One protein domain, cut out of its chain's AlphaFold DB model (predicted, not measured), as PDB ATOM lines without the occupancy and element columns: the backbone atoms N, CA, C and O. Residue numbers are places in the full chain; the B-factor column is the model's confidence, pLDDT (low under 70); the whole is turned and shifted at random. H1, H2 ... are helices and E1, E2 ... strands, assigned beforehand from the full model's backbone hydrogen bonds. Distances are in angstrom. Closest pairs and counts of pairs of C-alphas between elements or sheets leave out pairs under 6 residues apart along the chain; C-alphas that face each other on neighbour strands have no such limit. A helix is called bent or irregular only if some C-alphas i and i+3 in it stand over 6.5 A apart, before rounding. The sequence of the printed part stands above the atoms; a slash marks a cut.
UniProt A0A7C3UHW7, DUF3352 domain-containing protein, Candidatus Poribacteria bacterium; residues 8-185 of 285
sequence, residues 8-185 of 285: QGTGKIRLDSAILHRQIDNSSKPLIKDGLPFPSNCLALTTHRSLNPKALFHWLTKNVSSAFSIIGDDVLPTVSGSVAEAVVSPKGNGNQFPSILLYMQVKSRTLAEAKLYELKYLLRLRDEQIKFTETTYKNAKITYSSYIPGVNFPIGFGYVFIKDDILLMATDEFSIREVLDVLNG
ATOM      1  N   GLN A   8     -37.463 -16.510  -1.743       38.72
ATOM      2  CA  GLN A   8     -38.178 -17.241  -0.696       38.72
ATOM      3  C   GLN A   8     -37.355 -17.205   0.592       38.72
ATOM      4  O   GLN A   8     -36.126 -17.249   0.553       38.72
ATOM      5  N   GLY A   9     -38.035 -17.228   1.744       34.41
ATOM      6  CA  GLY A   9     -37.427 -17.250   3.085       34.41
ATOM      7  C   GLY A   9     -36.456 -18.409   3.376       34.41
ATOM      8  O   GLY A   9     -35.967 -18.516   4.495       34.41
ATOM      9  N   THR A  10     -36.161 -19.266   2.393       39.66
ATOM     10  CA  THR A  10     -35.161 -20.344   2.422       39.66
ATOM     11  C   THR A  10     -33.813 -19.959   1.796       39.66
ATOM     12  O   THR A  10     -32.900 -20.780   1.804       39.66
ATOM     13  N   GLY A  11     -33.656 -18.744   1.250       39.12
ATOM     14  CA  GLY A  11     -32.388 -18.292   0.660       39.12
ATOM     15  C   GLY A  11     -32.066 -18.908  -0.706       39.12
ATOM     16  O   GLY A  11     -30.910 -18.903  -1.116       39.12
ATOM     17  N   LYS A  12     -33.077 -19.435  -1.409       41.47
ATOM     18  CA  LYS A  12     -32.982 -19.935  -2.789       41.47
ATOM     19  C   LYS A  12     -33.918 -19.129  -3.687       41.47
ATOM     20  O   LYS A  12     -35.053 -18.854  -3.295       41.47
ATOM     21  N   ILE A  13     -33.467 -18.783  -4.894       45.94
ATOM     22  CA  ILE A  13     -34.316 -18.148  -5.911       45.94
ATOM     23  C   ILE A  13     -34.999 -19.247  -6.726       45.94
ATOM     24  O   ILE A  13     -34.345 -20.123  -7.293       45.94
ATOM     25  N   ARG A  14     -36.328 -19.188  -6.813       40.25
ATOM     26  CA  ARG A  14     -37.075 -19.865  -7.875       40.25
ATOM     27  C   ARG A  14     -37.393 -18.819  -8.935       40.25
ATOM     28  O   ARG A  14     -38.001 -17.805  -8.609       40.25
ATOM     29  N   LEU A  15     -36.997 -19.073 -10.183       39.16
ATOM     30  CA  LEU A  15     -37.553 -18.358 -11.331       39.16
ATOM     31  C   LEU A  15     -39.067 -18.538 -11.287       39.16
ATOM     32  O   LEU A  15     -39.559 -19.664 -11.420       39.16
ATOM     33  N   ASP A  16     -39.792 -17.451 -11.046       33.00
ATOM     34  CA  ASP A  16     -41.240 -17.502 -11.066       33.00
ATOM     35  C   ASP A  16     -41.700 -17.755 -12.503       33.00
ATOM     36  O   ASP A  16     -41.431 -16.974 -13.420       33.00
ATOM     37  N   SER A  17     -42.397 -18.871 -12.703       32.97
ATOM     38  CA  SER A  17     -43.057 -19.186 -13.968       32.97
ATOM     39  C   SER A  17     -44.069 -18.109 -14.379       32.97
ATOM     40  O   SER A  17     -44.361 -17.981 -15.566       32.97
ATOM     41  N   ALA A  18     -44.589 -17.313 -13.437       31.30
ATOM     42  CA  ALA A  18     -45.630 -16.321 -13.691       31.30
ATOM     43  C   ALA A  18     -45.154 -15.096 -14.497       31.30
ATOM     44  O   ALA A  18     -45.921 -14.564 -15.299       31.30
ATOM     45  N   ILE A  19     -43.882 -14.690 -14.387       32.50
ATOM     46  CA  ILE A  19     -43.371 -13.452 -15.020       32.50
ATOM     47  C   ILE A  19     -43.271 -13.577 -16.560       32.50
ATOM     48  O   ILE A  19     -43.078 -12.590 -17.271       32.50
ATOM     49  N   LEU A  20     -43.456 -14.784 -17.106       32.62
ATOM     50  CA  LEU A  20     -43.226 -15.100 -18.521       32.62
ATOM     51  C   LEU A  20     -44.435 -15.710 -19.239       32.62
ATOM     52  O   LEU A  20     -44.370 -15.957 -20.445       32.62
ATOM     53  N   HIS A  21     -45.568 -15.910 -18.559       29.48
ATOM     54  CA  HIS A  21     -46.767 -16.454 -19.197       29.48
ATOM     55  C   HIS A  21     -47.568 -15.384 -19.961       29.48
ATOM     56  O   HIS A  21     -48.734 -15.110 -19.689       29.48
ATOM     57  N   ARG A  22     -46.968 -14.855 -21.032       28.27
ATOM     58  CA  ARG A  22     -47.712 -14.554 -22.261       28.27
ATOM     59  C   ARG A  22     -47.103 -15.386 -23.392       28.27
ATOM     60  O   ARG A  22     -46.130 -14.985 -24.012       28.27
ATOM     61  N   GLN A  23     -47.741 -16.537 -23.627       32.44
ATOM     62  CA  GLN A  23     -47.619 -17.424 -24.795       32.44
ATOM     63  C   GLN A  23     -46.347 -18.279 -24.945       32.44
ATOM     64  O   GLN A  23     -45.541 -17.981 -25.812       32.44
ATOM     65  N   ILE A  24     -46.232 -19.413 -24.233       30.81
ATOM     66  CA  ILE A  24     -45.553 -20.624 -24.754       30.81
ATOM     67  C   ILE A  24     -46.271 -21.874 -24.203       30.81
ATOM     68  O   ILE A  24     -46.619 -21.915 -23.025       30.81
ATOM     69  N   ASP A  25     -46.508 -22.851 -25.082       31.48
ATOM     70  CA  ASP A  25     -47.256 -24.099 -24.884       31.48
ATOM     71  C   ASP A  25     -46.965 -24.887 -23.590       31.48
ATOM     72  O   ASP A  25     -45.827 -25.090 -23.162       31.48
ATOM     73  N   ASN A  26     -48.047 -25.430 -23.028       30.70
ATOM     74  CA  ASN A  26     -48.172 -26.124 -21.739       30.70
ATOM     75  C   ASN A  26     -47.523 -27.528 -21.640       30.70
ATOM     76  O   ASN A  26     -47.973 -28.353 -20.844       30.70
ATOM     77  N   SER A  27     -46.481 -27.861 -22.406       29.88
ATOM     78  CA  SER A  27     -46.028 -29.266 -22.512       29.88
ATOM     79  C   SER A  27     -44.709 -29.638 -21.824       29.88
ATOM     80  O   SER A  27     -44.325 -30.804 -21.878       29.88
ATOM     81  N   SER A  28     -44.022 -28.746 -21.099       34.72
ATOM     82  CA  SER A  28     -42.832 -29.173 -20.338       34.72
ATOM     83  C   SER A  28     -42.706 -28.529 -18.958       34.72
ATOM     84  O   SER A  28     -42.272 -27.387 -18.806       34.72
ATOM     85  N   LYS A  29     -43.037 -29.319 -17.928       30.73
ATOM     86  CA  LYS A  29     -42.794 -29.011 -16.510       30.73
ATOM     87  C   LYS A  29     -41.335 -28.553 -16.291       30.73
ATOM     88  O   LYS A  29     -40.437 -29.145 -16.896       30.73
ATOM     89  N   PRO A  30     -41.063 -27.553 -15.433       38.19
ATOM     90  CA  PRO A  30     -39.697 -27.134 -15.137       38.19
ATOM     91  C   PRO A  30     -39.022 -28.145 -14.196       38.19
ATOM     92  O   PRO A  30     -39.594 -28.545 -13.180       38.19
ATOM     93  N   LEU A  31     -37.805 -28.572 -14.546       38.47
ATOM     94  CA  LEU A  31     -37.052 -29.636 -13.862       38.47
ATOM     95  C   LEU A  31     -35.986 -29.110 -12.878       38.47
ATOM     96  O   LEU A  31     -35.084 -29.846 -12.504       38.47
ATOM     97  N   ILE A  32     -36.105 -27.866 -12.400       41.22
ATOM     98  CA  ILE A  32     -35.269 -27.332 -11.312       41.22
ATOM     99  C   ILE A  32     -36.176 -27.040 -10.115       41.22
ATOM    100  O   ILE A  32     -36.604 -25.912  -9.889       41.22
ATOM    101  N   LYS A  33     -36.518 -28.082  -9.345       35.12
ATOM    102  CA  LYS A  33     -37.363 -27.935  -8.145       35.12
ATOM    103  C   LYS A  33     -36.695 -27.094  -7.046       35.12
ATOM    104  O   LYS A  33     -37.413 -26.506  -6.240       35.12
ATOM    105  N   ASP A  34     -35.368 -26.974  -7.048       43.44
ATOM    106  CA  ASP A  34     -34.611 -26.406  -5.923       43.44
ATOM    107  C   ASP A  34     -33.999 -25.022  -6.181       43.44
ATOM    108  O   ASP A  34     -33.289 -24.533  -5.316       43.44
ATOM    109  N   GLY A  35     -34.266 -24.378  -7.320       54.00
ATOM    110  CA  GLY A  35     -33.599 -23.118  -7.683       54.00
ATOM    111  C   GLY A  35     -32.118 -23.280  -8.059       54.00
ATOM    112  O   GLY A  35     -31.512 -24.329  -7.809       54.00
ATOM    113  N   LEU A  36     -31.544 -22.256  -8.698       60.44
ATOM    114  CA  LEU A  36     -30.099 -22.142  -8.913       60.44
ATOM    115  C   LEU A  36     -29.456 -21.375  -7.745       60.44
ATOM    116  O   LEU A  36     -30.092 -20.484  -7.177       60.44
ATOM    117  N   PRO A  37     -28.226 -21.728  -7.342       64.69
ATOM    118  CA  PRO A  37     -27.475 -20.931  -6.379       64.69
ATOM    119  C   PRO A  37     -26.993 -19.632  -7.036       64.69
ATOM    120  O   PRO A  37     -26.575 -19.642  -8.186       64.69
ATOM    121  N   PHE A  38     -27.002 -18.520  -6.310       64.69
ATOM    122  CA  PHE A  38     -26.427 -17.257  -6.777       64.69
ATOM    123  C   PHE A  38     -25.510 -16.690  -5.704       64.69
ATOM    124  O   PHE A  38     -25.904 -16.762  -4.541       64.69
ATOM    125  N   PRO A  39     -24.353 -16.103  -6.060       64.38
ATOM    126  CA  PRO A  39     -23.531 -15.364  -5.109       64.38
ATOM    127  C   PRO A  39     -24.319 -14.236  -4.444       64.38
ATOM    128  O   PRO A  39     -25.230 -13.662  -5.050       64.38
ATOM    129  N   SER A  40     -23.925 -13.869  -3.229       60.47
ATOM    130  CA  SER A  40     -24.463 -12.679  -2.580       60.47
ATOM    131  C   SER A  40     -24.166 -11.416  -3.411       60.47
ATOM    132  O   SER A  40     -23.117 -11.293  -4.042       60.47
ATOM    133  N   ASN A  41     -25.103 -10.461  -3.413       60.25
ATOM    134  CA  ASN A  41     -24.970  -9.148  -4.061       60.25
ATOM    135  C   ASN A  41     -24.716  -9.172  -5.579       60.25
ATOM    136  O   ASN A  41     -24.022  -8.301  -6.084       60.25
ATOM    137  N   CYS A  42     -25.263 -10.120  -6.338       59.88
ATOM    138  CA  CYS A  42     -25.052 -10.168  -7.788       59.88
ATOM    139  C   CYS A  42     -26.191  -9.525  -8.615       59.88
ATOM    140  O   CYS A  42     -27.253  -9.181  -8.102       59.88
ATOM    141  N   LEU A  43     -25.988  -9.325  -9.919       58.38
ATOM    142  CA  LEU A  43     -27.043  -8.938 -10.864       58.38
ATOM    143  C   LEU A  43     -27.341 -10.116 -11.781       58.38
ATOM    144  O   LEU A  43     -26.491 -10.512 -12.572       58.38
ATOM    145  N   ALA A  44     -28.557 -10.650 -11.711       56.62
ATOM    146  CA  ALA A  44     -28.994 -11.729 -12.585       56.62
ATOM    147  C   ALA A  44     -29.549 -11.177 -13.910       56.62
ATOM    148  O   ALA A  44     -30.603 -10.544 -13.956       56.62
ATOM    149  N   LEU A  45     -28.855 -11.448 -15.010       51.62
ATOM    150  CA  LEU A  45     -29.338 -11.282 -16.377       51.62
ATOM    151  C   LEU A  45     -29.910 -12.622 -16.839       51.62
ATOM    152  O   LEU A  45     -29.210 -13.490 -17.355       51.62
ATOM    153  N   THR A  46     -31.206 -12.817 -16.629       48.34
ATOM    154  CA  THR A  46     -31.872 -14.065 -17.003       48.34
ATOM    155  C   THR A  46     -32.059 -14.128 -18.518       48.34
ATOM    156  O   THR A  46     -32.707 -13.254 -19.103       48.34
ATOM    157  N   THR A  47     -31.569 -15.178 -19.169       43.41
ATOM    158  CA  THR A  47     -32.066 -15.565 -20.489       43.41
ATOM    159  C   THR A  47     -33.205 -16.562 -20.305       43.41
ATOM    160  O   THR A  47     -33.128 -17.492 -19.507       43.41
ATOM    161  N   HIS A  48     -34.315 -16.328 -21.003       41.47
ATOM    162  CA  HIS A  48     -35.483 -17.199 -20.933       41.47
ATOM    163  C   HIS A  48     -35.138 -18.628 -21.385       41.47
ATOM    164  O   HIS A  48     -34.247 -18.813 -22.211       41.47
ATOM    165  N   ARG A  49     -35.907 -19.642 -20.963       42.44
ATOM    166  CA  ARG A  49     -35.770 -21.030 -21.459       42.44
ATOM    167  C   ARG A  49     -35.833 -21.128 -22.997       42.44
ATOM    168  O   ARG A  49     -35.304 -22.072 -23.573       42.44
ATOM    169  N   SER A  50     -36.466 -20.151 -23.660       43.03
ATOM    170  CA  SER A  50     -36.531 -20.032 -25.126       43.03
ATOM    171  C   SER A  50     -35.376 -19.248 -25.765       43.03
ATOM    172  O   SER A  50     -35.248 -19.254 -26.990       43.03
ATOM    173  N   LEU A  51     -34.539 -18.560 -24.984       46.75
ATOM    174  CA  LEU A  51     -33.365 -17.869 -25.503       46.75
ATOM    175  C   LEU A  51     -32.276 -18.903 -25.779       46.75
ATOM    176  O   LEU A  51     -31.746 -19.559 -24.886       46.75
ATOM    177  N   ASN A  52     -31.975 -19.048 -27.063       64.06
ATOM    178  CA  ASN A  52     -30.950 -19.938 -27.577       64.06
ATOM    179  C   ASN A  52     -29.601 -19.641 -26.881       64.06
ATOM    180  O   ASN A  52     -29.131 -18.508 -26.997       64.06
ATOM    181  N   PRO A  53     -28.938 -20.613 -26.220       73.06
ATOM    182  CA  PRO A  53     -27.601 -20.434 -25.641       73.06
ATOM    183  C   PRO A  53     -26.593 -19.824 -26.626       73.06
ATOM    184  O   PRO A  53     -25.750 -19.016 -26.244       73.06
ATOM    185  N   LYS A  54     -26.741 -20.114 -27.926       77.69
ATOM    186  CA  LYS A  54     -25.961 -19.484 -28.999       77.69
ATOM    187  C   LYS A  54     -26.109 -17.960 -29.025       77.69
ATOM    188  O   LYS A  54     -25.137 -17.262 -29.279       77.69
ATOM    189  N   ALA A  55     -27.304 -17.432 -28.761       74.88
ATOM    190  CA  ALA A  55     -27.551 -15.995 -28.702       74.88
ATOM    191  C   ALA A  55     -26.873 -15.344 -27.485       74.88
ATOM    192  O   ALA A  55     -26.345 -14.243 -27.618       74.88
ATOM    193  N   LEU A  56     -26.824 -16.030 -26.335       76.00
ATOM    194  CA  LEU A  56     -26.088 -15.559 -25.157       76.00
ATOM    195  C   LEU A  56     -24.583 -15.511 -25.425       76.00
ATOM    196  O   LEU A  56     -23.964 -14.469 -25.226       76.00
ATOM    197  N   PHE A  57     -24.001 -16.594 -25.943       81.62
ATOM    198  CA  PHE A  57     -22.587 -16.592 -26.323       81.62
ATOM    199  C   PHE A  57     -22.286 -15.569 -27.416       81.62
ATOM    200  O   PHE A  57     -21.250 -14.914 -27.359       81.62
ATOM    201  N   HIS A  58     -23.195 -15.362 -28.372       80.88
ATOM    202  CA  HIS A  58     -23.054 -14.310 -29.377       80.88
ATOM    203  C   HIS A  58     -23.071 -12.912 -28.741       80.88
ATOM    204  O   HIS A  58     -22.244 -12.068 -29.085       80.88
ATOM    205  N   TRP A  59     -23.967 -12.669 -27.781       76.19
ATOM    206  CA  TRP A  59     -24.011 -11.417 -27.031       76.19
ATOM    207  C   TRP A  59     -22.727 -11.201 -26.222       76.19
ATOM    208  O   TRP A  59     -22.139 -10.127 -26.318       76.19
ATOM    209  N   LEU A  60     -22.239 -12.213 -25.501       79.62
ATOM    210  CA  LEU A  60     -20.979 -12.147 -24.751       79.62
ATOM    211  C   LEU A  60     -19.773 -11.951 -25.677       79.62
ATOM    212  O   LEU A  60     -18.899 -11.138 -25.400       79.62
ATOM    213  N   THR A  61     -19.752 -12.622 -26.825       81.75
ATOM    214  CA  THR A  61     -18.715 -12.436 -27.851       81.75
ATOM    215  C   THR A  61     -18.676 -10.995 -28.337       81.75
ATOM    216  O   THR A  61     -17.606 -10.402 -28.453       81.75
ATOM    217  N   LYS A  62     -19.851 -10.417 -28.613       76.19
ATOM    218  CA  LYS A  62     -19.973  -9.065 -29.160       76.19
ATOM    219  C   LYS A  62     -19.680  -7.979 -28.124       76.19
ATOM    220  O   LYS A  62     -19.100  -6.957 -28.478       76.19
ATOM    221  N   ASN A  63     -20.122  -8.171 -26.882       69.25
ATOM    222  CA  ASN A  63     -20.138  -7.114 -25.869       69.25
ATOM    223  C   ASN A  63     -19.072  -7.281 -24.781       69.25
ATOM    224  O   ASN A  63     -18.798  -6.320 -24.076       69.25
ATOM    225  N   VAL A  64     -18.476  -8.467 -24.639       74.50
ATOM    226  CA  VAL A  64     -17.500  -8.753 -23.581       74.50
ATOM    227  C   VAL A  64     -16.133  -9.110 -24.152       74.50
ATOM    228  O   VAL A  64     -15.179  -8.357 -23.990       74.50
ATOM    229  N   SER A  65     -16.011 -10.271 -24.790       79.81
ATOM    230  CA  SER A  65     -14.719 -10.769 -25.262       79.81
ATOM    231  C   SER A  65     -14.911 -11.812 -26.347       79.81
ATOM    232  O   SER A  65     -15.737 -12.717 -26.210       79.81
ATOM    233  N   SER A  66     -14.086 -11.754 -27.393       83.88
ATOM    234  CA  SER A  66     -14.115 -12.750 -28.470       83.88
ATOM    235  C   SER A  66     -13.799 -14.173 -27.989       83.88
ATOM    236  O   SER A  66     -14.099 -15.134 -28.693       83.88
ATOM    237  N   ALA A  67     -13.199 -14.327 -26.801       84.69
ATOM    238  CA  ALA A  67     -12.946 -15.622 -26.173       84.69
ATOM    239  C   ALA A  67     -14.238 -16.438 -25.976       84.69
ATOM    240  O   ALA A  67     -14.226 -17.660 -26.132       84.69
ATOM    241  N   PHE A  68     -15.371 -15.767 -25.735       87.12
ATOM    242  CA  PHE A  68     -16.674 -16.420 -25.618       87.12
ATOM    243  C   PHE A  68     -17.144 -17.089 -26.911       87.12
ATOM    244  O   PHE A  68     -17.949 -18.013 -26.828       87.12
ATOM    245  N   SER A  69     -16.630 -16.697 -28.083       87.50
ATOM    246  CA  SER A  69     -16.937 -17.400 -29.334       87.50
ATOM    247  C   SER A  69     -16.355 -18.804 -29.301       87.50
ATOM    248  O   SER A  69     -17.068 -19.763 -29.544       87.50
ATOM    249  N   ILE A  70     -15.080 -18.928 -28.927       87.06
ATOM    250  CA  ILE A  70     -14.359 -20.207 -28.896       87.06
ATOM    251  C   ILE A  70     -14.942 -21.120 -27.817       87.06
ATOM    252  O   ILE A  70     -15.198 -22.294 -28.069       87.06
ATOM    253  N   ILE A  71     -15.192 -20.570 -26.622       88.94
ATOM    254  CA  ILE A  71     -15.836 -21.310 -25.528       88.94
ATOM    255  C   ILE A  71     -17.236 -21.763 -25.963       88.94
ATOM    256  O   ILE A  71     -17.612 -22.913 -25.748       88.94
ATOM    257  N   GLY A  72     -18.001 -20.871 -26.597       87.75
ATOM    258  CA  GLY A  72     -19.330 -21.171 -27.112       87.75
ATOM    259  C   GLY A  72     -19.307 -22.281 -28.156       87.75
ATOM    260  O   GLY A  72     -20.036 -23.256 -28.009       87.75
ATOM    261  N   ASP A  73     -18.458 -22.174 -29.176       87.06
ATOM    262  CA  ASP A  73     -18.388 -23.129 -30.286       87.06
ATOM    263  C   ASP A  73     -18.109 -24.563 -29.808       87.06
ATOM    264  O   ASP A  73     -18.686 -25.510 -30.349       87.06
ATOM    265  N   ASP A  74     -17.297 -24.727 -28.758       87.56
ATOM    266  CA  ASP A  74     -16.944 -26.049 -28.237       87.56
ATOM    267  C   ASP A  74     -17.934 -26.591 -27.188       87.56
ATOM    268  O   ASP A  74     -18.261 -27.782 -27.186       87.56
ATOM    269  N   VAL A  75     -18.482 -25.725 -26.324       85.75
ATOM    270  CA  VAL A  75     -19.372 -26.152 -25.230       85.75
ATOM    271  C   VAL A  75     -20.833 -26.275 -25.676       85.75
ATOM    272  O   VAL A  75     -21.530 -27.189 -25.225       85.75
ATOM    273  N   LEU A  76     -21.313 -25.425 -26.597       86.44
ATOM    274  CA  LEU A  76     -22.707 -25.414 -27.078       86.44
ATOM    275  C   LEU A  76     -23.239 -26.781 -27.553       86.44
ATOM    276  O   LEU A  76     -24.385 -27.097 -27.225       86.44
ATOM    277  N   PRO A  77     -22.471 -27.632 -28.267       86.06
ATOM    278  CA  PRO A  77     -22.925 -28.966 -28.666       86.06
ATOM    279  C   PRO A  77     -23.364 -29.861 -27.495       86.06
ATOM    280  O   PRO A  77     -24.200 -30.758 -27.676       86.06
ATOM    281  N   THR A  78     -22.829 -29.618 -26.295       84.88
ATOM    282  CA  THR A  78     -23.112 -30.399 -25.079       84.88
ATOM    283  C   THR A  78     -24.340 -29.909 -24.317       84.88
ATOM    284  O   THR A  78     -24.852 -30.632 -23.464       84.88
ATOM    285  N   VAL A  79     -24.852 -28.724 -24.649       79.69
ATOM    286  CA  VAL A  79     -25.964 -28.069 -23.953       79.69
ATOM    287  C   VAL A  79     -27.297 -28.659 -24.432       79.69
ATOM    288  O   VAL A  79     -27.555 -28.754 -25.634       79.69
ATOM    289  N   SER A  80     -28.138 -29.112 -23.500       69.62
ATOM    290  CA  SER A  80     -29.474 -29.675 -23.780       69.62
ATOM    291  C   SER A  80     -30.566 -28.603 -23.796       69.62
ATOM    292  O   SER A  80     -31.579 -28.764 -24.475       69.62
ATOM    293  N   GLY A  81     -30.342 -27.495 -23.095       59.47
ATOM    294  CA  GLY A  81     -31.225 -26.341 -23.034       59.47
ATOM    295  C   GLY A  81     -30.565 -25.186 -22.287       59.47
ATOM    296  O   GLY A  81     -29.571 -25.364 -21.584       59.47
ATOM    297  N   SER A  82     -31.111 -23.980 -22.450       50.69
ATOM    298  CA  SER A  82     -30.680 -22.835 -21.651       50.69
ATOM    299  C   SER A  82     -31.295 -22.920 -20.254       50.69
ATOM    300  O   SER A  82     -32.516 -23.001 -20.124       50.69
ATOM    301  N   VAL A  83     -30.455 -22.842 -19.223       53.59
ATOM    302  CA  VAL A  83     -30.856 -22.327 -17.897       53.59
ATOM    303  C   VAL A  83     -30.349 -20.892 -17.747       53.59
ATOM    304  O   VAL A  83     -30.262 -20.385 -16.642       53.59
ATOM    305  N   ALA A  84     -29.894 -20.259 -18.835       54.28
ATOM    306  CA  ALA A  84     -28.781 -19.339 -18.720       54.28
ATOM    307  C   ALA A  84     -29.174 -18.008 -18.090       54.28
ATOM    308  O   ALA A  84     -29.624 -17.075 -18.745       54.28
ATOM    309  N   GLU A  85     -28.948 -17.929 -16.793       58.47
ATOM    310  CA  GLU A  85     -28.857 -16.717 -16.012       58.47
ATOM    311  C   GLU A  85     -27.387 -16.306 -16.066       58.47
ATOM    312  O   GLU A  85     -26.516 -16.997 -15.539       58.47
ATOM    313  N   ALA A  86     -27.097 -15.233 -16.800       60.81
ATOM    314  CA  ALA A  86     -25.796 -14.598 -16.754       60.81
ATOM    315  C   ALA A  86     -25.765 -13.712 -15.513       60.81
ATOM    316  O   ALA A  86     -26.511 -12.746 -15.418       60.81
ATOM    317  N   VAL A  87     -24.950 -14.055 -14.532       65.06
ATOM    318  CA  VAL A  87     -24.916 -13.339 -13.260       65.06
ATOM    319  C   VAL A  87     -23.661 -12.497 -13.211       65.06
ATOM    320  O   VAL A  87     -22.574 -13.012 -13.430       65.06
ATOM    321  N   VAL A  88     -23.805 -11.211 -12.921       63.97
ATOM    322  CA  VAL A  88     -22.672 -10.320 -12.693       63.97
ATOM    323  C   VAL A  88     -22.435 -10.221 -11.192       63.97
ATOM    324  O   VAL A  88     -23.253  -9.627 -10.492       63.97
ATOM    325  N   SER A  89     -21.360 -10.827 -10.681       65.25
ATOM    326  CA  SER A  89     -20.978 -10.689  -9.267       65.25
ATOM    327  C   SER A  89     -20.008  -9.515  -9.092       65.25
ATOM    328  O   SER A  89     -19.006  -9.457  -9.812       65.25
ATOM    329  N   PRO A  90     -20.263  -8.592  -8.140       53.00
ATOM    330  CA  PRO A  90     -19.388  -7.458  -7.878       53.00
ATOM    331  C   PRO A  90     -18.124  -7.836  -7.103       53.00
ATOM    332  O   PRO A  90     -17.224  -7.009  -6.948       53.00
ATOM    333  N   LYS A  91     -18.027  -9.054  -6.571       59.31
ATOM    334  CA  LYS A  91     -16.872  -9.461  -5.776       59.31
ATOM    335  C   LYS A  91     -15.804 -10.073  -6.682       59.31
ATOM    336  O   LYS A  91     -15.714 -11.282  -6.851       59.31
ATOM    337  N   GLY A  92     -15.002  -9.200  -7.281       53.19
ATOM    338  CA  GLY A  92     -13.706  -9.537  -7.865       53.19
ATOM    339  C   GLY A  92     -12.579  -8.977  -6.997       53.19
ATOM    340  O   GLY A  92     -12.749  -7.964  -6.314       53.19
ATOM    341  N   ASN A  93     -11.405  -9.606  -7.013       49.31
ATOM    342  CA  ASN A  93     -10.219  -9.030  -6.377       49.31
ATOM    343  C   ASN A  93      -9.766  -7.766  -7.148       49.31
ATOM    344  O   ASN A  93      -9.040  -7.853  -8.136       49.31
ATOM    345  N   GLY A  94     -10.160  -6.573  -6.688       46.91
ATOM    346  CA  GLY A  94      -9.636  -5.279  -7.165       46.91
ATOM    347  C   GLY A  94     -10.291  -4.707  -8.436       46.91
ATOM    348  O   GLY A  94     -11.464  -4.935  -8.702       46.91
ATOM    349  N   ASN A  95      -9.530  -3.925  -9.221       45.12
ATOM    350  CA  ASN A  95      -9.953  -3.231 -10.462       45.12
ATOM    351  C   ASN A  95     -10.170  -4.167 -11.672       45.12
ATOM    352  O   ASN A  95      -9.942  -3.780 -12.818       45.12
ATOM    353  N   GLN A  96     -10.539  -5.419 -11.431       58.53
ATOM    354  CA  GLN A  96     -10.684  -6.418 -12.481       58.53
ATOM    355  C   GLN A  96     -12.082  -6.366 -13.102       58.53
ATOM    356  O   GLN A  96     -13.025  -5.808 -12.545       58.53
ATOM    357  N   PHE A  97     -12.178  -6.914 -14.309       64.56
ATOM    358  CA  PHE A  97     -13.422  -7.047 -15.052       64.56
ATOM    359  C   PHE A  97     -14.486  -7.776 -14.205       64.56
ATOM    360  O   PHE A  97     -14.141  -8.776 -13.570       64.56
ATOM    361  N   PRO A  98     -15.749  -7.301 -14.176       69.00
ATOM    362  CA  PRO A  98     -16.804  -7.920 -13.377       69.00
ATOM    363  C   PRO A  98     -16.961  -9.403 -13.700       69.00
ATOM    364  O   PRO A  98     -16.942  -9.799 -14.867       69.00
ATOM    365  N   SER A  99     -17.163 -10.229 -12.676       78.62
ATOM    366  CA  SER A  99     -17.300 -11.661 -12.905       78.62
ATOM    367  C   SER A  99     -18.644 -11.987 -13.539       78.62
ATOM    368  O   SER A  99     -19.686 -11.630 -12.992       78.62
ATOM    369  N   ILE A 100     -18.624 -12.676 -14.679       80.81
ATOM    370  CA  ILE A 100     -19.816 -13.179 -15.361       80.81
ATOM    371  C   ILE A 100     -19.920 -14.671 -15.082       80.81
ATOM    372  O   ILE A 100     -19.082 -15.432 -15.562       80.81
ATOM    373  N   LEU A 101     -20.956 -15.090 -14.361       80.44
ATOM    374  CA  LEU A 101     -21.302 -16.492 -14.161       80.44
ATOM    375  C   LEU A 101     -22.370 -16.928 -15.167       80.44
ATOM    376  O   LEU A 101     -23.298 -16.176 -15.445       80.44
ATOM    377  N   LEU A 102     -22.258 -18.143 -15.696       83.12
ATOM    378  CA  LEU A 102     -23.158 -18.720 -16.690       83.12
ATOM    379  C   LEU A 102     -23.585 -20.113 -16.235       83.12
ATOM    380  O   LEU A 102     -22.753 -21.017 -16.144       83.12
ATOM    381  N   TYR A 103     -24.882 -20.294 -16.002       79.19
ATOM    382  CA  TYR A 103     -25.469 -21.601 -15.702       79.19
ATOM    383  C   TYR A 103     -26.003 -22.256 -16.972       79.19
ATOM    384  O   TYR A 103     -26.798 -21.672 -17.705       79.19
ATOM    385  N   MET A 104     -25.600 -23.492 -17.241       79.44
ATOM    386  CA  MET A 104     -26.044 -24.224 -18.425       79.44
ATOM    387  C   MET A 104     -26.472 -25.637 -18.065       79.44
ATOM    388  O   MET A 104     -25.778 -26.324 -17.316       79.44
ATOM    389  N   GLN A 105     -27.587 -26.085 -18.648       78.00
ATOM    390  CA  GLN A 105     -27.981 -27.484 -18.565       78.00
ATOM    391  C   GLN A 105     -27.305 -28.268 -19.684       78.00
ATOM    392  O   GLN A 105     -27.455 -27.956 -20.869       78.00
ATOM    393  N   VAL A 106     -26.561 -29.300 -19.312       81.88
ATOM    394  CA  VAL A 106     -25.861 -30.168 -20.257       81.88
ATOM    395  C   VAL A 106     -26.661 -31.443 -20.512       81.88
ATOM    396  O   VAL A 106     -27.462 -31.883 -19.692       81.88
ATOM    397  N   LYS A 107     -26.462 -32.056 -21.681       82.56
ATOM    398  CA  LYS A 107     -27.060 -33.351 -22.052       82.56
ATOM    399  C   LYS A 107     -26.535 -34.487 -21.175       82.56
ATOM    400  O   LYS A 107     -27.256 -35.436 -20.895       82.56
ATOM    401  N   SER A 108     -25.258 -34.407 -20.812       86.12
ATOM    402  CA  SER A 108     -24.551 -35.374 -19.981       86.12
ATOM    403  C   SER A 108     -23.275 -34.732 -19.452       86.12
ATOM    404  O   SER A 108     -22.550 -34.085 -20.216       86.12
ATOM    405  N   ARG A 109     -22.975 -34.964 -18.171       88.56
ATOM    406  CA  ARG A 109     -21.710 -34.573 -17.542       88.56
ATOM    407  C   ARG A 109     -20.503 -35.082 -18.314       88.56
ATOM    408  O   ARG A 109     -19.621 -34.302 -18.642       88.56
ATOM    409  N   THR A 110     -20.492 -36.366 -18.663       91.88
ATOM    410  CA  THR A 110     -19.361 -37.014 -19.341       91.88
ATOM    411  C   THR A 110     -19.063 -36.371 -20.694       91.88
ATOM    412  O   THR A 110     -17.905 -36.142 -21.032       91.88
ATOM    413  N   LEU A 111     -20.107 -36.032 -21.460       90.56
ATOM    414  CA  LEU A 111     -19.949 -35.351 -22.747       90.56
ATOM    415  C   LEU A 111     -19.384 -33.935 -22.564       90.56
ATOM    416  O   LEU A 111     -18.499 -33.519 -23.310       90.56
ATOM    417  N   ALA A 112     -19.896 -33.204 -21.573       90.62
ATOM    418  CA  ALA A 112     -19.433 -31.860 -21.254       90.62
ATOM    419  C   ALA A 112     -17.986 -31.857 -20.734       90.62
ATOM    420  O   ALA A 112     -17.197 -31.022 -21.158       90.62
ATOM    421  N   GLU A 113     -17.601 -32.812 -19.885       93.12
ATOM    422  CA  GLU A 113     -16.222 -32.980 -19.405       93.12
ATOM    423  C   GLU A 113     -15.249 -33.280 -20.552       93.12
ATOM    424  O   GLU A 113     -14.172 -32.683 -20.603       93.12
ATOM    425  N   ALA A 114     -15.635 -34.143 -21.499       92.50
ATOM    426  CA  ALA A 114     -14.825 -34.433 -22.682       92.50
ATOM    427  C   ALA A 114     -14.592 -33.173 -23.534       92.50
ATOM    428  O   ALA A 114     -13.452 -32.873 -23.886       92.50
ATOM    429  N   LYS A 115     -15.644 -32.384 -23.790       93.69
ATOM    430  CA  LYS A 115     -15.517 -31.114 -24.521       93.69
ATOM    431  C   LYS A 115     -14.711 -30.069 -23.767       93.69
ATOM    432  O   LYS A 115     -13.766 -29.517 -24.305       93.69
ATOM    433  N   LEU A 116     -14.950 -29.882 -22.474       93.56
ATOM    434  CA  LEU A 116     -14.138 -28.968 -21.667       93.56
ATOM    435  C   LEU A 116     -12.660 -29.388 -21.611       93.56
ATOM    436  O   LEU A 116     -11.785 -28.530 -21.493       93.56
ATOM    437  N   TYR A 117     -12.351 -30.683 -21.702       92.25
ATOM    438  CA  TYR A 117     -10.977 -31.159 -21.853       92.25
ATOM    439  C   TYR A 117     -10.382 -30.795 -23.223       92.25
ATOM    440  O   TYR A 117      -9.272 -30.259 -23.271       92.25
ATOM    441  N   GLU A 118     -11.122 -31.020 -24.313       92.19
ATOM    442  CA  GLU A 118     -10.736 -30.606 -25.671       92.19
ATOM    443  C   GLU A 118     -10.517 -29.088 -25.757       92.19
ATOM    444  O   GLU A 118      -9.462 -28.648 -26.211       92.19
ATOM    445  N   LEU A 119     -11.437 -28.283 -25.218       91.88
ATOM    446  CA  LEU A 119     -11.317 -26.830 -25.124       91.88
ATOM    447  C   LEU A 119     -10.027 -26.402 -24.413       91.88
ATOM    448  O   LEU A 119      -9.308 -25.540 -24.916       91.88
ATOM    449  N   LYS A 120      -9.692 -27.007 -23.262       91.50
ATOM    450  CA  LYS A 120      -8.434 -26.707 -22.547       91.50
ATOM    451  C   LYS A 120      -7.214 -26.956 -23.430       91.50
ATOM    452  O   LYS A 120      -6.280 -26.155 -23.422       91.50
ATOM    453  N   TYR A 121      -7.215 -28.063 -24.167       90.19
ATOM    454  CA  TYR A 121      -6.137 -28.408 -25.086       90.19
ATOM    455  C   TYR A 121      -6.048 -27.410 -26.250       90.19
ATOM    456  O   TYR A 121      -4.974 -26.870 -26.508       90.19
ATOM    457  N   LEU A 122      -7.178 -27.086 -26.884       89.62
ATOM    458  CA  LEU A 122      -7.265 -26.106 -27.972       89.62
ATOM    459  C   LEU A 122      -6.780 -24.715 -27.551       89.62
ATOM    460  O   LEU A 122      -6.037 -24.066 -28.286       89.62
ATOM    461  N   LEU A 123      -7.163 -24.260 -26.357       89.25
ATOM    462  CA  LEU A 123      -6.732 -22.969 -25.829       89.25
ATOM    463  C   LEU A 123      -5.213 -22.939 -25.608       89.25
ATOM    464  O   LEU A 123      -4.562 -21.996 -26.046       89.25
ATOM    465  N   ARG A 124      -4.632 -23.999 -25.032       88.62
ATOM    466  CA  ARG A 124      -3.172 -24.121 -24.853       88.62
ATOM    467  C   ARG A 124      -2.397 -24.132 -26.168       88.62
ATOM    468  O   ARG A 124      -1.300 -23.593 -26.216       88.62
ATOM    469  N   LEU A 125      -2.949 -24.734 -27.225       87.06
ATOM    470  CA  LEU A 125      -2.329 -24.709 -28.556       87.06
ATOM    471  C   LEU A 125      -2.308 -23.304 -29.163       87.06
ATOM    472  O   LEU A 125      -1.416 -22.982 -29.944       87.06
ATOM    473  N   ARG A 126      -3.306 -22.480 -28.838       84.44
ATOM    474  CA  ARG A 126      -3.397 -21.105 -29.329       84.44
ATOM    475  C   ARG A 126      -2.421 -20.175 -28.613       84.44
ATOM    476  O   ARG A 126      -1.909 -19.252 -29.238       84.44
ATOM    477  N   ASP A 127      -2.210 -20.396 -27.320       85.12
ATOM    478  CA  ASP A 127      -1.286 -19.624 -26.496       85.12
ATOM    479  C   ASP A 127      -0.766 -20.492 -25.336       85.12
ATOM    480  O   ASP A 127      -1.511 -20.873 -24.426       85.12
ATOM    481  N   GLU A 128       0.536 -20.791 -25.364       84.50
ATOM    482  CA  GLU A 128       1.214 -21.630 -24.368       84.50
ATOM    483  C   GLU A 128       1.216 -21.011 -22.959       84.50
ATOM    484  O   GLU A 128       1.448 -21.709 -21.965       84.50
ATOM    485  N   GLN A 129       0.940 -19.706 -22.840       86.25
ATOM    486  CA  GLN A 129       0.825 -19.026 -21.551       86.25
ATOM    487  C   GLN A 129      -0.480 -19.374 -20.823       86.25
ATOM    488  O   GLN A 129      -0.561 -19.196 -19.603       86.25
ATOM    489  N   ILE A 130      -1.484 -19.917 -21.524       89.12
ATOM    490  CA  ILE A 130      -2.755 -20.321 -20.922       89.12
ATOM    491  C   ILE A 130      -2.545 -21.561 -20.054       89.12
ATOM    492  O   ILE A 130      -2.425 -22.696 -20.522       89.12
ATOM    493  N   LYS A 131      -2.563 -21.356 -18.737       90.25
ATOM    494  CA  LYS A 131      -2.454 -22.431 -17.750       90.25
ATOM    495  C   LYS A 131      -3.782 -22.619 -17.042       90.25
ATOM    496  O   LYS A 131      -4.396 -21.657 -16.593       90.25
ATOM    497  N   PHE A 132      -4.196 -23.878 -16.947       92.25
ATOM    498  CA  PHE A 132      -5.368 -24.278 -16.179       92.25
ATOM    499  C   PHE A 132      -4.914 -24.882 -14.859       92.25
ATOM    500  O   PHE A 132      -4.127 -25.831 -14.865       92.25
ATOM    501  N   THR A 133      -5.416 -24.337 -13.759       92.50
ATOM    502  CA  THR A 133      -5.306 -24.890 -12.416       92.50
ATOM    503  C   THR A 133      -6.556 -25.709 -12.114       92.50
ATOM    504  O   THR A 133      -7.661 -25.376 -12.544       92.50
ATOM    505  N   GLU A 134      -6.377 -26.813 -11.395       93.81
ATOM    506  CA  GLU A 134      -7.484 -27.629 -10.901       93.81
ATOM    507  C   GLU A 134      -7.412 -27.637  -9.376       93.81
ATOM    508  O   GLU A 134      -6.410 -28.056  -8.794       93.81
ATOM    509  N   THR A 135      -8.460 -27.140  -8.729       94.06
ATOM    510  CA  THR A 135      -8.565 -27.029  -7.274       94.06
ATOM    511  C   THR A 135      -9.831 -27.741  -6.815       94.06
ATOM    512  O   THR A 135     -10.843 -27.771  -7.513       94.06
ATOM    513  N   THR A 136      -9.780 -28.379  -5.648       93.69
ATOM    514  CA  THR A 136     -10.981 -28.956  -5.030       93.69
ATOM    515  C   THR A 136     -11.460 -28.017  -3.938       93.69
ATOM    516  O   THR A 136     -10.686 -27.662  -3.050       93.69
ATOM    517  N   TYR A 137     -12.729 -27.626  -3.995       90.81
ATOM    518  CA  TYR A 137     -13.365 -26.754  -3.016       90.81
ATOM    519  C   TYR A 137     -14.749 -27.303  -2.666       90.81
ATOM    520  O   TYR A 137     -15.565 -27.525  -3.556       90.81
ATOM    521  N   LYS A 138     -14.999 -27.576  -1.377       84.00
ATOM    522  CA  LYS A 138     -16.264 -28.155  -0.874       84.00
ATOM    523  C   LYS A 138     -16.753 -29.360  -1.697       84.00
ATOM    524  O   LYS A 138     -17.903 -29.426  -2.114       84.00
ATOM    525  N   ASN A 139     -15.843 -30.306  -1.951       85.69
ATOM    526  CA  ASN A 139     -16.055 -31.519  -2.760       85.69
ATOM    527  C   ASN A 139     -16.381 -31.290  -4.246       85.69
ATOM    528  O   ASN A 139     -16.639 -32.252  -4.968       85.69
ATOM    529  N   ALA A 140     -16.321 -30.050  -4.732       88.44
ATOM    530  CA  ALA A 140     -16.452 -29.728  -6.141       88.44
ATOM    531  C   ALA A 140     -15.077 -29.436  -6.752       88.44
ATOM    532  O   ALA A 140     -14.243 -28.740  -6.169       88.44
ATOM    533  N   LYS A 141     -14.826 -29.989  -7.941       93.69
ATOM    534  CA  LYS A 141     -13.588 -29.760  -8.688       93.69
ATOM    535  C   LYS A 141     -13.750 -28.521  -9.563       93.69
ATOM    536  O   LYS A 141     -14.474 -28.562 -10.556       93.69
ATOM    537  N   ILE A 142     -13.063 -27.446  -9.201       94.19
ATOM    538  CA  ILE A 142     -12.997 -26.214  -9.980       94.19
ATOM    539  C   ILE A 142     -11.815 -26.330 -10.938       94.19
ATOM    540  O   ILE A 142     -10.706 -26.687 -10.542       94.19
ATOM    541  N   THR A 143     -12.053 -26.026 -12.209       95.31
ATOM    542  CA  THR A 143     -10.979 -25.839 -13.188       95.31
ATOM    543  C   THR A 143     -10.973 -24.387 -13.614       95.31
ATOM    544  O   THR A 143     -12.022 -23.883 -13.999       95.31
ATOM    545  N   TYR A 144      -9.826 -23.718 -13.557       92.81
ATOM    546  CA  TYR A 144      -9.735 -22.285 -13.824       92.81
ATOM    547  C   TYR A 144      -8.470 -21.923 -14.591       92.81
ATOM    548  O   TYR A 144      -7.409 -22.494 -14.374       92.81
ATOM    549  N   SER A 145      -8.577 -20.947 -15.483       91.12
ATOM    550  CA  SER A 145      -7.445 -20.210 -16.021       91.12
ATOM    551  C   SER A 145      -7.674 -18.725 -15.796       91.12
ATOM    552  O   SER A 145      -8.737 -18.207 -16.127       91.12
ATOM    553  N   SER A 146      -6.669 -18.030 -15.269       85.00
ATOM    554  CA  SER A 146      -6.744 -16.587 -15.017       85.00
ATOM    555  C   SER A 146      -6.642 -15.735 -16.278       85.00
ATOM    556  O   SER A 146      -6.764 -14.517 -16.199       85.00
ATOM    557  N   TYR A 147      -6.350 -16.352 -17.424       84.94
ATOM    558  CA  TYR A 147      -6.058 -15.632 -18.650       84.94
ATOM    559  C   TYR A 147      -6.434 -16.452 -19.879       84.94
ATOM    560  O   TYR A 147      -5.785 -17.445 -20.197       84.94
ATOM    561  N   ILE A 148      -7.447 -15.979 -20.597       83.88
ATOM    562  CA  ILE A 148      -7.804 -16.381 -21.951       83.88
ATOM    563  C   ILE A 148      -7.757 -15.125 -22.837       83.88
ATOM    564  O   ILE A 148      -8.519 -14.181 -22.597       83.88
ATOM    565  N   PRO A 149      -6.905 -15.090 -23.876       76.00
ATOM    566  CA  PRO A 149      -6.788 -13.943 -24.762       76.00
ATOM    567  C   PRO A 149      -8.066 -13.740 -25.587       76.00
ATOM    568  O   PRO A 149      -8.582 -14.661 -26.234       76.00
ATOM    569  N   GLY A 150      -8.541 -12.496 -25.619       69.19
ATOM    570  CA  GLY A 150      -9.663 -12.049 -26.437       69.19
ATOM    571  C   GLY A 150      -9.338 -10.750 -27.166       69.19
ATOM    572  O   GLY A 150      -8.548  -9.939 -26.689       69.19
ATOM    573  N   VAL A 151      -9.959 -10.541 -28.327       58.47
ATOM    574  CA  VAL A 151      -9.986  -9.227 -28.978       58.47
ATOM    575  C   VAL A 151     -10.789  -8.319 -28.040       58.47
ATOM    576  O   VAL A 151     -11.940  -8.639 -27.744       58.47
ATOM    577  N   ASN A 152     -10.161  -7.249 -27.542       56.31
ATOM    578  CA  ASN A 152     -10.645  -6.236 -26.579       56.31
ATOM    579  C   ASN A 152     -10.263  -6.453 -25.107       56.31
ATOM    580  O   ASN A 152      -9.813  -5.497 -24.482       56.31
ATOM    581  N   PHE A 153     -10.425  -7.652 -24.537       64.19
ATOM    582  CA  PHE A 153     -10.079  -7.882 -23.127       64.19
ATOM    583  C   PHE A 153      -9.740  -9.356 -22.839       64.19
ATOM    584  O   PHE A 153     -10.514 -10.241 -23.238       64.19
ATOM    585  N   PRO A 154      -8.614  -9.649 -22.153       73.31
ATOM    586  CA  PRO A 154      -8.341 -10.989 -21.654       73.31
ATOM    587  C   PRO A 154      -9.251 -11.301 -20.468       73.31
ATOM    588  O   PRO A 154      -9.334 -10.526 -19.522       73.31
ATOM    589  N   ILE A 155      -9.925 -12.443 -20.501       81.00
ATOM    590  CA  ILE A 155     -10.839 -12.858 -19.429       81.00
ATOM    591  C   ILE A 155     -10.276 -14.072 -18.700       81.00
ATOM    592  O   ILE A 155      -9.571 -14.877 -19.305       81.00
ATOM    593  N   GLY A 156     -10.615 -14.247 -17.426       86.88
ATOM    594  CA  GLY A 156     -10.498 -15.566 -16.816       86.88
ATOM    595  C   GLY A 156     -11.545 -16.517 -17.401       86.88
ATOM    596  O   GLY A 156     -12.544 -16.097 -17.991       86.88
ATOM    597  N   PHE A 157     -11.315 -17.815 -17.249       90.31
ATOM    598  CA  PHE A 157     -12.291 -18.848 -17.578       90.31
ATOM    599  C   PHE A 157     -12.203 -19.972 -16.556       90.31
ATOM    600  O   PHE A 157     -11.208 -20.698 -16.487       90.31
ATOM    601  N   GLY A 158     -13.256 -20.104 -15.762       91.62
ATOM    602  CA  GLY A 158     -13.436 -21.167 -14.794       91.62
ATOM    603  C   GLY A 158     -14.709 -21.945 -15.041       91.62
ATOM    604  O   GLY A 158     -15.673 -21.415 -15.591       91.62
ATOM    605  N   TYR A 159     -14.725 -23.201 -14.613       93.94
ATOM    606  CA  TYR A 159     -15.930 -24.008 -14.611       93.94
ATOM    607  C   TYR A 159     -15.965 -25.023 -13.471       93.94
ATOM    608  O   TYR A 159     -14.931 -25.472 -12.966       93.94
ATOM    609  N   VAL A 160     -17.185 -25.409 -13.102       94.19
ATOM    610  CA  VAL A 160     -17.485 -26.473 -12.145       94.19
ATOM    611  C   VAL A 160     -18.839 -27.108 -12.473       94.19
ATOM    612  O   VAL A 160     -19.764 -26.439 -12.933       94.19
ATOM    613  N   PHE A 161     -18.978 -28.406 -12.214       89.88
ATOM    614  CA  PHE A 161     -20.280 -29.073 -12.221       89.88
ATOM    615  C   PHE A 161     -20.883 -28.998 -10.823       89.88
ATOM    616  O   PHE A 161     -20.342 -29.585  -9.887       89.88
ATOM    617  N   ILE A 162     -21.991 -28.271 -10.684       80.06
ATOM    618  CA  ILE A 162     -22.708 -28.145  -9.404       80.06
ATOM    619  C   ILE A 162     -23.782 -29.228  -9.225       80.06
ATOM    620  O   ILE A 162     -24.203 -29.506  -8.105       80.06
ATOM    621  N   LYS A 163     -24.212 -29.844 -10.331       77.25
ATOM    622  CA  LYS A 163     -25.040 -31.055 -10.409       77.25
ATOM    623  C   LYS A 163     -24.599 -31.870 -11.624       77.25
ATOM    624  O   LYS A 163     -23.838 -31.373 -12.454       77.25
ATOM    625  N   ASP A 164     -25.112 -33.088 -11.761       75.38
ATOM    626  CA  ASP A 164     -24.786 -33.955 -12.902       75.38
ATOM    627  C   ASP A 164     -25.201 -33.364 -14.255       75.38
ATOM    628  O   ASP A 164     -24.578 -33.645 -15.274       75.38
ATOM    629  N   ASP A 165     -26.223 -32.514 -14.283       75.06
ATOM    630  CA  ASP A 165     -26.719 -31.882 -15.500       75.06
ATOM    631  C   ASP A 165     -26.512 -30.364 -15.532       75.06
ATOM    632  O   ASP A 165     -26.916 -29.739 -16.507       75.06
ATOM    633  N   ILE A 166     -25.864 -29.760 -14.524       80.31
ATOM    634  CA  ILE A 166     -25.666 -28.303 -14.452       80.31
ATOM    635  C   ILE A 166     -24.181 -27.949 -14.420       80.31
ATOM    636  O   ILE A 166     -23.478 -28.188 -13.433       80.31
ATOM    637  N   LEU A 167     -23.744 -27.306 -15.501       87.31
ATOM    638  CA  LEU A 167     -22.430 -26.701 -15.654       87.31
ATOM    639  C   LEU A 167     -22.507 -25.217 -15.285       87.31
ATOM    640  O   LEU A 167     -23.275 -24.463 -15.883       87.31
ATOM    641  N   LEU A 168     -21.685 -24.805 -14.327       87.56
ATOM    642  CA  LEU A 168     -21.413 -23.408 -14.018       87.56
ATOM    643  C   LEU A 168     -20.088 -23.016 -14.670       87.56
ATOM    644  O   LEU A 168     -19.074 -23.673 -14.438       87.56
ATOM    645  N   MET A 169     -20.085 -21.934 -15.441       90.62
ATOM    646  CA  MET A 169     -18.863 -21.271 -15.903       90.62
ATOM    647  C   MET A 169     -18.774 -19.874 -15.307       90.62
ATOM    648  O   MET A 169     -19.804 -19.251 -15.072       90.62
ATOM    649  N   ALA A 170     -17.567 -19.363 -15.101       88.50
ATOM    650  CA  ALA A 170     -17.353 -17.993 -14.659       88.50
ATOM    651  C   ALA A 170     -16.103 -17.380 -15.293       88.50
ATOM    652  O   ALA A 170     -15.204 -18.101 -15.726       88.50
ATOM    653  N   THR A 171     -16.018 -16.051 -15.311       86.88
ATOM    654  CA  THR A 171     -14.791 -15.343 -15.717       86.88
ATOM    655  C   THR A 171     -13.779 -15.174 -14.585       86.88
ATOM    656  O   THR A 171     -12.712 -14.612 -14.808       86.88
ATOM    657  N   ASP A 172     -14.098 -15.660 -13.384       84.44
ATOM    658  CA  ASP A 172     -13.255 -15.589 -12.194       84.44
ATOM    659  C   ASP A 172     -13.515 -16.787 -11.254       84.44
ATOM    660  O   ASP A 172     -14.638 -17.285 -11.145       84.44
ATOM    661  N   GLU A 173     -12.464 -17.266 -10.580       87.75
ATOM    662  CA  GLU A 173     -12.535 -18.411  -9.663       87.75
ATOM    663  C   GLU A 173     -13.278 -18.071  -8.369       87.75
ATOM    664  O   GLU A 173     -14.013 -18.910  -7.842       87.75
ATOM    665  N   PHE A 174     -13.095 -16.858  -7.839       85.12
ATOM    666  CA  PHE A 174     -13.682 -16.468  -6.559       85.12
ATOM    667  C   PHE A 174     -15.211 -16.533  -6.624       85.12
ATOM    668  O   PHE A 174     -15.835 -17.140  -5.758       85.12
ATOM    669  N   SER A 175     -15.801 -16.061  -7.721       81.75
ATOM    670  CA  SER A 175     -17.248 -16.169  -7.943       81.75
ATOM    671  C   SER A 175     -17.769 -17.611  -7.970       81.75
ATOM    672  O   SER A 175     -18.882 -17.870  -7.520       81.75
ATOM    673  N   ILE A 176     -16.979 -18.574  -8.461       87.38
ATOM    674  CA  ILE A 176     -17.354 -19.999  -8.417       87.38
ATOM    675  C   ILE A 176     -17.392 -20.495  -6.969       87.38
ATOM    676  O   ILE A 176     -18.294 -21.247  -6.600       87.38
ATOM    677  N   ARG A 177     -16.427 -20.076  -6.143       88.25
ATOM    678  CA  ARG A 177     -16.379 -20.454  -4.724       88.25
ATOM    679  C   ARG A 177     -17.592 -19.926  -3.969       88.25
ATOM    680  O   ARG A 177     -18.218 -20.708  -3.269       88.25
ATOM    681  N   GLU A 178     -18.003 -18.684  -4.211       80.12
ATOM    682  CA  GLU A 178     -19.213 -18.126  -3.588       80.12
ATOM    683  C   GLU A 178     -20.480 -18.903  -3.955       80.12
ATOM    684  O   GLU A 178     -21.335 -19.157  -3.110       80.12
ATOM    685  N   VAL A 179     -20.600 -19.351  -5.209       78.50
ATOM    686  CA  VAL A 179     -21.718 -20.221  -5.602       78.50
ATOM    687  C   VAL A 179     -21.710 -21.525  -4.807       78.50
ATOM    688  O   VAL A 179     -22.763 -21.996  -4.369       78.50
ATOM    689  N   LEU A 180     -20.533 -22.115  -4.609       83.19
ATOM    690  CA  LEU A 180     -20.381 -23.322  -3.802       83.19
ATOM    691  C   LEU A 180     -20.670 -23.046  -2.318       83.19
ATOM    692  O   LEU A 180     -21.251 -23.906  -1.658       83.19
ATOM    693  N   ASP A 181     -20.345 -21.864  -1.802       79.06
ATOM    694  CA  ASP A 181     -20.681 -21.442  -0.437       79.06
ATOM    695  C   ASP A 181     -22.191 -21.358  -0.240       79.06
ATOM    696  O   ASP A 181     -22.729 -21.908   0.722       79.06
ATOM    697  N   VAL A 182     -22.893 -20.773  -1.209       70.06
ATOM    698  CA  VAL A 182     -24.356 -20.692  -1.222       70.06
ATOM    699  C   VAL A 182     -24.996 -22.076  -1.346       70.06
ATOM    700  O   VAL A 182     -25.966 -22.375  -0.650       70.06
ATOM    701  N   LEU A 183     -24.448 -22.960  -2.187       71.75
ATOM    702  CA  LEU A 183     -24.935 -24.339  -2.321       71.75
ATOM    703  C   LEU A 183     -24.826 -25.144  -1.027       71.75
ATOM    704  O   LEU A 183     -25.706 -25.956  -0.744       71.75
ATOM    705  N   ASN A 184     -23.757 -24.926  -0.263       68.50
ATOM    706  CA  ASN A 184     -23.517 -25.610   1.005       68.50
ATOM    707  C   ASN A 184     -24.203 -24.922   2.199       68.50
ATOM    708  O   ASN A 184     -24.186 -25.465   3.300       68.50
ATOM    709  N   GLY A 185     -24.866 -23.780   1.980       61.44
ATOM    710  CA  GLY A 185     -25.595 -23.042   3.015       61.44
ATOM    711  C   GLY A 185     -24.720 -22.148   3.898       61.44
ATOM    712  O   GLY A 185     -25.212 -21.638   4.903       61.44
TER     713      GLY A 185
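What this domain is: This is residues 8 to 185 of the 285 residues of the protein "DUF3352 domain-containing protein" of Candidatus Poribacteria bacterium (UniProt A0A7C3UHW7). A twisted sheet of seven strands curls round one helix, H5, on one of its faces, while H2, H3 and H4 cover the other face, making three layers. Away from this body lies H1, near one end of the longest axis, followed by the unnamed stretch of residues 21 to 42. The printed part has 178 residues and is mixed, with five named helices and seven named strands in the order H1 E1 H2 H3 E2 E3 H4 E4 E5 E6 E7 H5. The sheet runs E1 E2 E3 E7 E6 E5 E4, each neighbour pair antiparallel. The whole is compact, with a radius of gyration of the C-alphas of 15.9 A, and elongated, spanning 49 by 31 by 31 A.

How they stand to each other: Across the sheet, look for E1 at residues 43 to 46, E2 at 79 to 89, E3 at 99 to 106, E7 at 166 to 170, E6 at 155 to 163, E5 at 140 to 148 and E4 at 133 to 137. E4 to E7 form a meander, each strand the antiparallel neighbour of the one before. Within hydrogen-bond range are N 45 and O 86 of E1 and E2 at 2.7 A, N 87 and O 101 of E2 and E3 at 2.8 A, N 102 and O 169 of E3 and E7 at 2.8 A, N 160 and O 168 of E6 and E7 at 2.9 A, N 145 and O 157 of E5 and E6 at 2.8 A, and N 135 and O 142 of E4 and E5 at 2.9 A. On one face, H2, residues 53 to 63, and H3, residues 67 to 78, touch as a helical hairpin, opposite ways at a shallow tilt of 3 degrees; their closest C-alphas, Thr 61 and Phe 68, are 5.0 A apart. H4, residues 109 to 126, touches H3 with residues 111 to 119 alone, the closest C-alphas being Thr 78 and Ala 112 at 5.5 A. On the opposite face is H5, residues 173 to 184; its closest C-alpha to E6 is Glu 173, 5.9 A from Gly 158. H1, residues 17 to 20, is not on the sheet. Every O i to N i+4 pair is within hydrogen-bond range in H2, H4 and H5, and 6 of 8 are in H3; H1 is too short for such a pair.

Where its parts are: Find C-alpha 43, where E1 begins, at (-27.043, -8.938, -10.864). E2, 23.3 A long, bends by 64 degrees at residue 82. E6 measures 24.8 A, E5 22.4 A and E3 21.7 A. H4 runs 25.6 A from C-alpha 109 at (-21.710, -34.573, -17.542). H3, 18.0 A long, is only just irregular: C-alphas 74 and 77 are 6.7 A apart. H5 ends at C-alpha 184, (-23.517, -25.610, 1.005).

The domain as a whole: The two C-alphas farthest apart, Asn 26 and Glu 128, are 49.7 A apart. The printed part has no cut, and the link from H1 to E1, 22 residues, is long. Mean pLDDT of the printed part is 70.9; look for values under 70 at residues 8 to 52, 63, 80 to 98, 150 to 153 and 184 to 185.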